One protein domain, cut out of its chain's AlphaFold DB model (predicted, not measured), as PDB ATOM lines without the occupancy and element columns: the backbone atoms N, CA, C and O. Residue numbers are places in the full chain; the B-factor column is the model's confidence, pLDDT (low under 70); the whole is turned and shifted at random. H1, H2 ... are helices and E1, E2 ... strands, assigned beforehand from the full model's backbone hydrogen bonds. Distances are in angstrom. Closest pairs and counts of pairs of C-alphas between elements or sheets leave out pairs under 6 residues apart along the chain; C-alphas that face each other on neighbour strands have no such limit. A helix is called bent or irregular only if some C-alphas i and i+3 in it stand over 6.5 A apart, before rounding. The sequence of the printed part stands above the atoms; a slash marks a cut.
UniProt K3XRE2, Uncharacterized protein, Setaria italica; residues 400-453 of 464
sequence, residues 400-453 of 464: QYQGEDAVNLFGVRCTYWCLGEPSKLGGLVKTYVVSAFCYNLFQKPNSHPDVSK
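This is residues 400 to 453 of the 464 residues of an uncharacterized protein of Setaria italica (UniProt K3XRE2). A two-strand hairpin, E1 and E2, packs on the long helix H3, with short H1 and H2 at the hairpin's open end; the loop 422 to 428 sticks out and small H4 extends the far end. The printed part has 54 residues, in the order H1, E1, E2, H2, H3, H4, with an antiparallel sheet E1 - E2, class mixed. It is loose, radius of gyration of the C-alphas 13.1 A, spanning 41 by 26 by 14 A.

H1, residues 400 to 403, begins at C-alpha 400 (240.346, 149.029, 176.349) and is irregular, 7.5 A long. E1 is 405 to 409, 10.4 A; E2 412 to 415, 9.9 A; H2 416 to 420; H3 431 to 443, 18.7 A; H4 449 to 452, ending at C-alpha 452 (214.990, 180.102, 181.934).

H1 and H2 touch, closest C-alphas Gln 402 and Trp 417, 4.5 A. In the hairpin E1 and E2, N 406 and O 414 are within hydrogen-bond range at 2.8 A. The closest C-alphas of E2 and H3, Val 412 and Ala 436, are 6.0 A apart. Every O i to N i+4 pair is within range in H2 and H3; H1 and H4 are too short for one.

The C-alphas farthest apart, Gln 400 and Lys 453, are 42.1 A apart. The printed part has no cut and no long link. pLDDT is under 70 at 422 to 428 and 446 to 453.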
ATOM      1  N   GLN A 400     239.777 149.173 175.005       93.56
ATOM      2  CA  GLN A 400     240.346 149.029 176.349       93.56
ATOM      3  C   GLN A 400     240.128 150.260 177.255       93.56
ATOM      4  O   GLN A 400     240.161 150.124 178.473       93.56
ATOM      5  N   TYR A 401     239.849 151.436 176.680       93.06
ATOM      6  CA  TYR A 401     239.596 152.685 177.415       93.06
ATOM      7  C   TYR A 401     238.133 152.870 177.838       93.06
ATOM      8  O   TYR A 401     237.767 153.918 178.359       93.06
ATOM      9  N   GLN A 402     237.272 151.871 177.637       90.44
ATOM     10  CA  GLN A 402     235.843 151.970 177.948       90.44
ATOM     11  C   GLN A 402     235.549 152.362 179.415       90.44
ATOM     12  O   GLN A 402     234.525 152.984 179.700       90.44
ATOM     13  N   GLY A 403     236.442 152.016 180.348       88.44
ATOM     14  CA  GLY A 403     236.319 152.343 181.770       88.44
ATOM     15  C   GLY A 403     236.780 153.752 182.153       88.44
ATOM     16  O   GLY A 403     236.497 154.176 183.268       88.44
ATOM     17  N   GLU A 404     237.455 154.469 181.253       92.44
ATOM     18  CA  GLU A 404     237.999 155.801 181.527       92.44
ATOM     19  C   GLU A 404     236.900 156.869 181.527       92.44
ATOM     20  O   GLU A 404     235.916 156.776 180.780       92.44
ATOM     21  N   ASP A 405     237.079 157.898 182.359       92.00
ATOM     22  CA  ASP A 405     236.164 159.036 182.464       92.00
ATOM     23  C   ASP A 405     236.215 159.883 181.180       92.00
ATOM     24  O   ASP A 405     237.224 160.509 180.866       92.00
ATOM     25  N   ALA A 406     235.099 159.946 180.452       89.50
ATOM     26  CA  ALA A 406     234.937 160.793 179.270       89.50
ATOM     27  C   ALA A 406     234.395 162.184 179.633       89.50
ATOM     28  O   ALA A 406     234.735 163.184 179.003       89.50
ATOM     29  N   VAL A 407     233.536 162.253 180.654       87.56
ATOM     30  CA  VAL A 407     232.980 163.498 181.196       87.56
ATOM     31  C   VAL A 407     232.974 163.410 182.718       87.56
ATOM     32  O   VAL A 407     232.468 162.440 183.279       87.56
ATOM     33  N   ASN A 408     233.482 164.443 183.387       86.81
ATOM     34  CA  ASN A 408     233.377 164.608 184.834       86.81
ATOM     35  C   ASN A 408     232.844 166.012 185.142       86.81
ATOM     36  O   ASN A 408     233.591 166.991 185.115       86.81
ATOM     37  N   LEU A 409     231.538 166.110 185.395       81.94
ATOM     38  CA  LEU A 409     230.860 167.370 185.712       81.94
ATOM     39  C   LEU A 409     230.271 167.288 187.118       81.94
ATOM     40  O   LEU A 409     229.369 166.493 187.368       81.94
ATOM     41  N   PHE A 410     230.783 168.114 188.036       79.19
ATOM     42  CA  PHE A 410     230.321 168.198 189.431       79.19
ATOM     43  C   PHE A 410     230.237 166.842 190.153       79.19
ATOM     44  O   PHE A 410     229.318 166.589 190.929       79.19
ATOM     45  N   GLY A 411     231.193 165.949 189.884       79.75
ATOM     46  CA  GLY A 411     231.228 164.610 190.475       79.75
ATOM     47  C   GLY A 411     230.342 163.579 189.770       79.75
ATOM     48  O   GLY A 411     230.393 162.403 190.128       79.75
ATOM     49  N   VAL A 412     229.581 163.969 188.739       79.69
ATOM     50  CA  VAL A 412     228.956 163.018 187.813       79.69
ATOM     51  C   VAL A 412     229.987 162.599 186.780       79.69
ATOM     52  O   VAL A 412     230.378 163.382 185.913       79.69
ATOM     53  N   ARG A 413     230.401 161.337 186.879       86.94
ATOM     54  CA  ARG A 413     231.341 160.703 185.960       86.94
ATOM     55  C   ARG A 413     230.590 159.891 184.917       86.94
ATOM     56  O   ARG A 413     229.780 159.028 185.257       86.94
ATOM     57  N   CYS A 414     230.845 160.167 183.648       88.31
ATOM     58  CA  CYS A 414     230.408 159.341 182.533       88.31
ATOM     59  C   CYS A 414     231.644 158.765 181.862       88.31
ATOM     60  O   CYS A 414     232.476 159.516 181.358       88.31
ATOM     61  N   THR A 415     231.748 157.442 181.845       91.25
ATOM     62  CA  THR A 415     232.842 156.752 181.165       91.25
ATOM     63  C   THR A 415     232.603 156.670 179.659       91.25
ATOM     64  O   THR A 415     231.459 156.805 179.201       91.25
ATOM     65  N   TYR A 416     233.649 156.386 178.880       89.25
ATOM     66  CA  TYR A 416     233.502 156.130 177.441       89.25
ATOM     67  C   TYR A 416     232.533 154.981 177.150       89.25
ATOM     68  O   TYR A 416     231.795 155.053 176.176       89.25
ATOM     69  N   TRP A 417     232.445 153.967 178.014       87.00
ATOM     70  CA  TRP A 417     231.436 152.912 177.907       87.00
ATOM     71  C   TRP A 417     230.001 153.450 177.994       87.00
ATOM     72  O   TRP A 417     229.111 152.982 177.290       87.00
ATOM     73  N   CYS A 418     229.740 154.439 178.853       84.81
ATOM     74  CA  CYS A 418     228.392 154.980 179.040       84.81
ATOM     75  C   CYS A 418     227.939 155.893 177.895       84.81
ATOM     76  O   CYS A 418     226.737 155.989 177.658       84.81
ATOM     77  N   LEU A 419     228.877 156.566 177.222       81.56
ATOM     78  CA  LEU A 419     228.599 157.466 176.094       81.56
ATOM     79  C   LEU A 419     228.724 156.772 174.736       81.56
ATOM     80  O   LEU A 419     228.014 157.112 173.797       81.56
ATOM     81  N   GLY A 420     229.660 155.832 174.637       77.69
ATOM     82  CA  GLY A 420     230.004 155.117 173.418       77.69
ATOM     83  C   GLY A 420     229.191 153.848 173.197       77.69
ATOM     84  O   GLY A 420     229.250 153.307 172.093       77.69
ATOM     85  N   GLU A 421     228.415 153.389 174.193       70.94
ATOM     86  CA  GLU A 421     227.398 152.363 173.961       70.94
ATOM     87  C   GLU A 421     226.482 152.876 172.846       70.94
ATOM     88  O   GLU A 421     225.866 153.935 173.008       70.94
ATOM     89  N   PRO A 422     226.430 152.191 171.690       54.38
ATOM     90  CA  PRO A 422     225.733 152.711 170.539       54.38
ATOM     91  C   PRO A 422     224.296 153.024 170.932       54.38
ATOM     92  O   PRO A 422     223.498 152.119 171.186       54.38
ATOM     93  N   SER A 423     223.945 154.307 170.891       51.62
ATOM     94  CA  SER A 423     222.562 154.748 170.766       51.62
ATOM     95  C   SER A 423     222.080 154.370 169.361       51.62
ATOM     96  O   SER A 423     221.675 155.212 168.566       51.62
ATOM     97  N   LYS A 424     222.167 153.079 169.004       46.12
ATOM     98  CA  LYS A 424     221.380 152.508 167.915       46.12
ATOM     99  C   LYS A 424     219.939 152.906 168.202       46.12
ATOM    100  O   LYS A 424     219.565 152.988 169.370       46.12
ATOM    101  N   LEU A 425     219.144 153.165 167.165       42.62
ATOM    102  CA  LEU A 425     217.703 153.370 167.321       42.62
ATOM    103  C   LEU A 425     217.145 152.282 168.268       42.62
ATOM    104  O   LEU A 425     217.050 151.124 167.870       42.62
ATOM    105  N   GLY A 426     216.859 152.641 169.526       51.38
ATOM    106  CA  GLY A 426     216.429 151.708 170.579       51.38
ATOM    107  C   GLY A 426     217.360 151.508 171.791       51.38
ATOM    108  O   GLY A 426     216.962 150.800 172.712       51.38
ATOM    109  N   GLY A 427     218.554 152.106 171.844       60.62
ATOM    110  CA  GLY A 427     219.430 152.060 173.026       60.62
ATOM    111  C   GLY A 427     218.876 152.863 174.213       60.62
ATOM    112  O   GLY A 427     218.274 153.922 174.029       60.62
ATOM    113  N   LEU A 428     219.073 152.369 175.440       63.66
ATOM    114  CA  LEU A 428     218.655 153.061 176.664       63.66
ATOM    115  C   LEU A 428     219.732 154.055 177.111       63.66
ATOM    116  O   LEU A 428     220.861 153.672 177.407       63.66
ATOM    117  N   VAL A 429     219.369 155.333 177.227       76.94
ATOM    118  CA  VAL A 429     220.267 156.350 177.787       76.94
ATOM    119  C   VAL A 429     220.441 156.097 179.286       76.94
ATOM    120  O   VAL A 429     219.475 156.127 180.053       76.94
ATOM    121  N   LYS A 430     221.684 155.867 179.721       77.94
ATOM    122  CA  LYS A 430     222.010 155.655 181.138       77.94
ATOM    123  C   LYS A 430     221.737 156.919 181.956       77.94
ATOM    124  O   LYS A 430     222.006 158.040 181.527       77.94
ATOM    125  N   THR A 431     221.272 156.745 183.191       74.12
ATOM    126  CA  THR A 431     220.887 157.859 184.073       74.12
ATOM    127  C   THR A 431     222.027 158.835 184.386       74.12
ATOM    128  O   THR A 431     221.790 160.031 184.556       74.12
ATOM    129  N   TYR A 432     223.273 158.354 184.425       78.19
ATOM    130  CA  TYR A 432     224.450 159.202 184.626       78.19
ATOM    131  C   TYR A 432     224.677 160.159 183.447       78.19
ATOM    132  O   TYR A 432     225.006 161.319 183.669       78.19
ATOM    133  N   VAL A 433     224.405 159.709 182.215       80.69
ATOM    134  CA  VAL A 433     224.497 160.534 180.998       80.69
ATOM    135  C   VAL A 433     223.435 161.628 181.017       80.69
ATOM    136  O   VAL A 433     223.745 162.789 180.755       80.69
ATOM    137  N   VAL A 434     222.203 161.283 181.415       79.56
ATOM    138  CA  VAL A 434     221.137 162.275 181.632       79.56
ATOM    139  C   VAL A 434     221.589 163.299 182.668       79.56
ATOM    140  O   VAL A 434     221.553 164.489 182.397       79.56
ATOM    141  N   SER A 435     222.100 162.854 183.817       77.75
ATOM    142  CA  SER A 435     222.540 163.753 184.891       77.75
ATOM    143  C   SER A 435     223.667 164.695 184.446       77.75
ATOM    144  O   SER A 435     223.595 165.893 184.715       77.75
ATOM    145  N   ALA A 436     224.670 164.192 183.717       80.62
ATOM    146  CA  ALA A 436     225.748 165.014 183.163       80.62
ATOM    147  C   ALA A 436     225.225 166.040 182.143       80.62
ATOM    148  O   ALA A 436     225.631 167.203 182.171       80.62
ATOM    149  N   PHE A 437     224.277 165.641 181.290       82.00
ATOM    150  CA  PHE A 437     223.605 166.554 180.367       82.00
ATOM    151  C   PHE A 437     222.844 167.657 181.112       82.00
ATOM    152  O   PHE A 437     222.953 168.829 180.752       82.00
ATOM    153  N   CYS A 438     222.142 167.320 182.195       76.38
ATOM    154  CA  CYS A 438     221.470 168.305 183.036       76.38
ATOM    155  C   CYS A 438     222.467 169.303 183.617       76.38
ATOM    156  O   CYS A 438     222.277 170.503 183.450       76.38
ATOM    157  N   TYR A 439     223.557 168.832 184.226       79.94
ATOM    158  CA  TYR A 439     224.601 169.708 184.765       79.94
ATOM    159  C   TYR A 439     225.237 170.614 183.702       79.94
ATOM    160  O   TYR A 439     225.589 171.753 184.004       79.94
ATOM    161  N   ASN A 440     225.373 170.148 182.460       80.75
ATOM    162  CA  ASN A 440     225.801 170.992 181.345       80.75
ATOM    163  C   ASN A 440     224.756 172.083 181.034       80.75
ATOM    164  O   ASN A 440     225.101 173.255 180.896       80.75
ATOM    165  N   LEU A 441     223.464 171.737 181.008       74.12
ATOM    166  CA  LEU A 441     222.394 172.728 180.856       74.12
ATOM    167  C   LEU A 441     222.377 173.750 181.999       74.12
ATOM    168  O   LEU A 441     222.179 174.926 181.730       74.12
ATOM    169  N   PHE A 442     222.634 173.353 183.245       73.00
ATOM    170  CA  PHE A 442     222.725 174.292 184.372       73.00
ATOM    171  C   PHE A 442     223.877 175.300 184.234       73.00
ATOM    172  O   PHE A 442     223.778 176.404 184.762       73.00
ATOM    173  N   GLN A 443     224.954 174.936 183.533       74.44
ATOM    174  CA  GLN A 443     226.136 175.788 183.355       74.44
ATOM    175  C   GLN A 443     226.031 176.764 182.187       74.44
ATOM    176  O   GLN A 443     226.773 177.745 182.143       74.44
ATOM    177  N   LYS A 444     225.151 176.500 181.218       77.31
ATOM    178  CA  LYS A 444     224.973 177.419 180.097       77.31
ATOM    179  C   LYS A 444     224.418 178.768 180.612       77.31
ATOM    180  O   LYS A 444     223.628 178.818 181.559       77.31
ATOM    181  N   PRO A 445     224.844 179.895 180.025       71.12
ATOM    182  CA  PRO A 445     224.310 181.197 180.399       71.12
ATOM    183  C   PRO A 445     222.805 181.236 180.101       71.12
ATOM    184  O   PRO A 445     222.359 180.805 179.039       71.12
ATOM    185  N   ASN A 446     222.020 181.751 181.049       65.81
ATOM    186  CA  ASN A 446     220.558 181.900 180.972       65.81
ATOM    187  C   ASN A 446     219.728 180.604 180.928       65.81
ATOM    188  O   ASN A 446     218.512 180.669 180.758       65.81
ATOM    189  N   SER A 447     220.335 179.433 181.114       61.94
ATOM    190  CA  SER A 447     219.621 178.147 181.168       61.94
ATOM    191  C   SER A 447     219.438 177.605 182.583       61.94
ATOM    192  O   SER A 447     218.759 176.589 182.747       61.94
ATOM    193  N   HIS A 448     219.957 178.298 183.604       64.75
ATOM    194  CA  HIS A 448     219.606 178.018 184.995       64.75
ATOM    195  C   HIS A 448     218.071 178.028 185.140       64.75
ATOM    196  O   HIS A 448     217.433 178.919 184.570       64.75
ATOM    197  N   PRO A 449     217.447 177.074 185.851       60.69
ATOM    198  CA  PRO A 449     215.990 177.008 185.988       60.69
ATOM    199  C   PRO A 449     215.378 178.319 186.491       60.69
ATOM    200  O   PRO A 449     214.354 178.749 185.967       60.69
ATOM    201  N   ASP A 450     216.072 179.006 187.403       56.47
ATOM    202  CA  ASP A 450     215.649 180.305 187.949       56.47
ATOM    203  C   ASP A 450     215.588 181.420 186.892       56.47
ATOM    204  O   ASP A 450     214.817 182.368 187.032       56.47
ATOM    205  N   VAL A 451     216.374 181.301 185.815       57.53
ATOM    206  CA  VAL A 451     216.451 182.290 184.729       57.53
ATOM    207  C   VAL A 451     215.596 181.861 183.538       57.53
ATOM    208  O   VAL A 451     214.813 182.651 183.016       57.53
ATOM    209  N   SER A 452     215.701 180.598 183.115       62.12
ATOM    210  CA  SER A 452     214.990 180.102 181.934       62.12
ATOM    211  C   SER A 452     213.516 179.807 182.196       62.12
ATOM    212  O   SER A 452     212.740 179.813 181.241       62.12
ATOM    213  N   LYS A 453     213.131 179.497 183.448       57.88
ATOM    214  CA  LYS A 453     211.803 178.999 183.867       57.88
ATOM    215  C   LYS A 453     211.256 177.825 183.034       57.88
ATOM    216  O   LYS A 453     210.069 177.520 183.105       57.88
TER     217      LYS A 453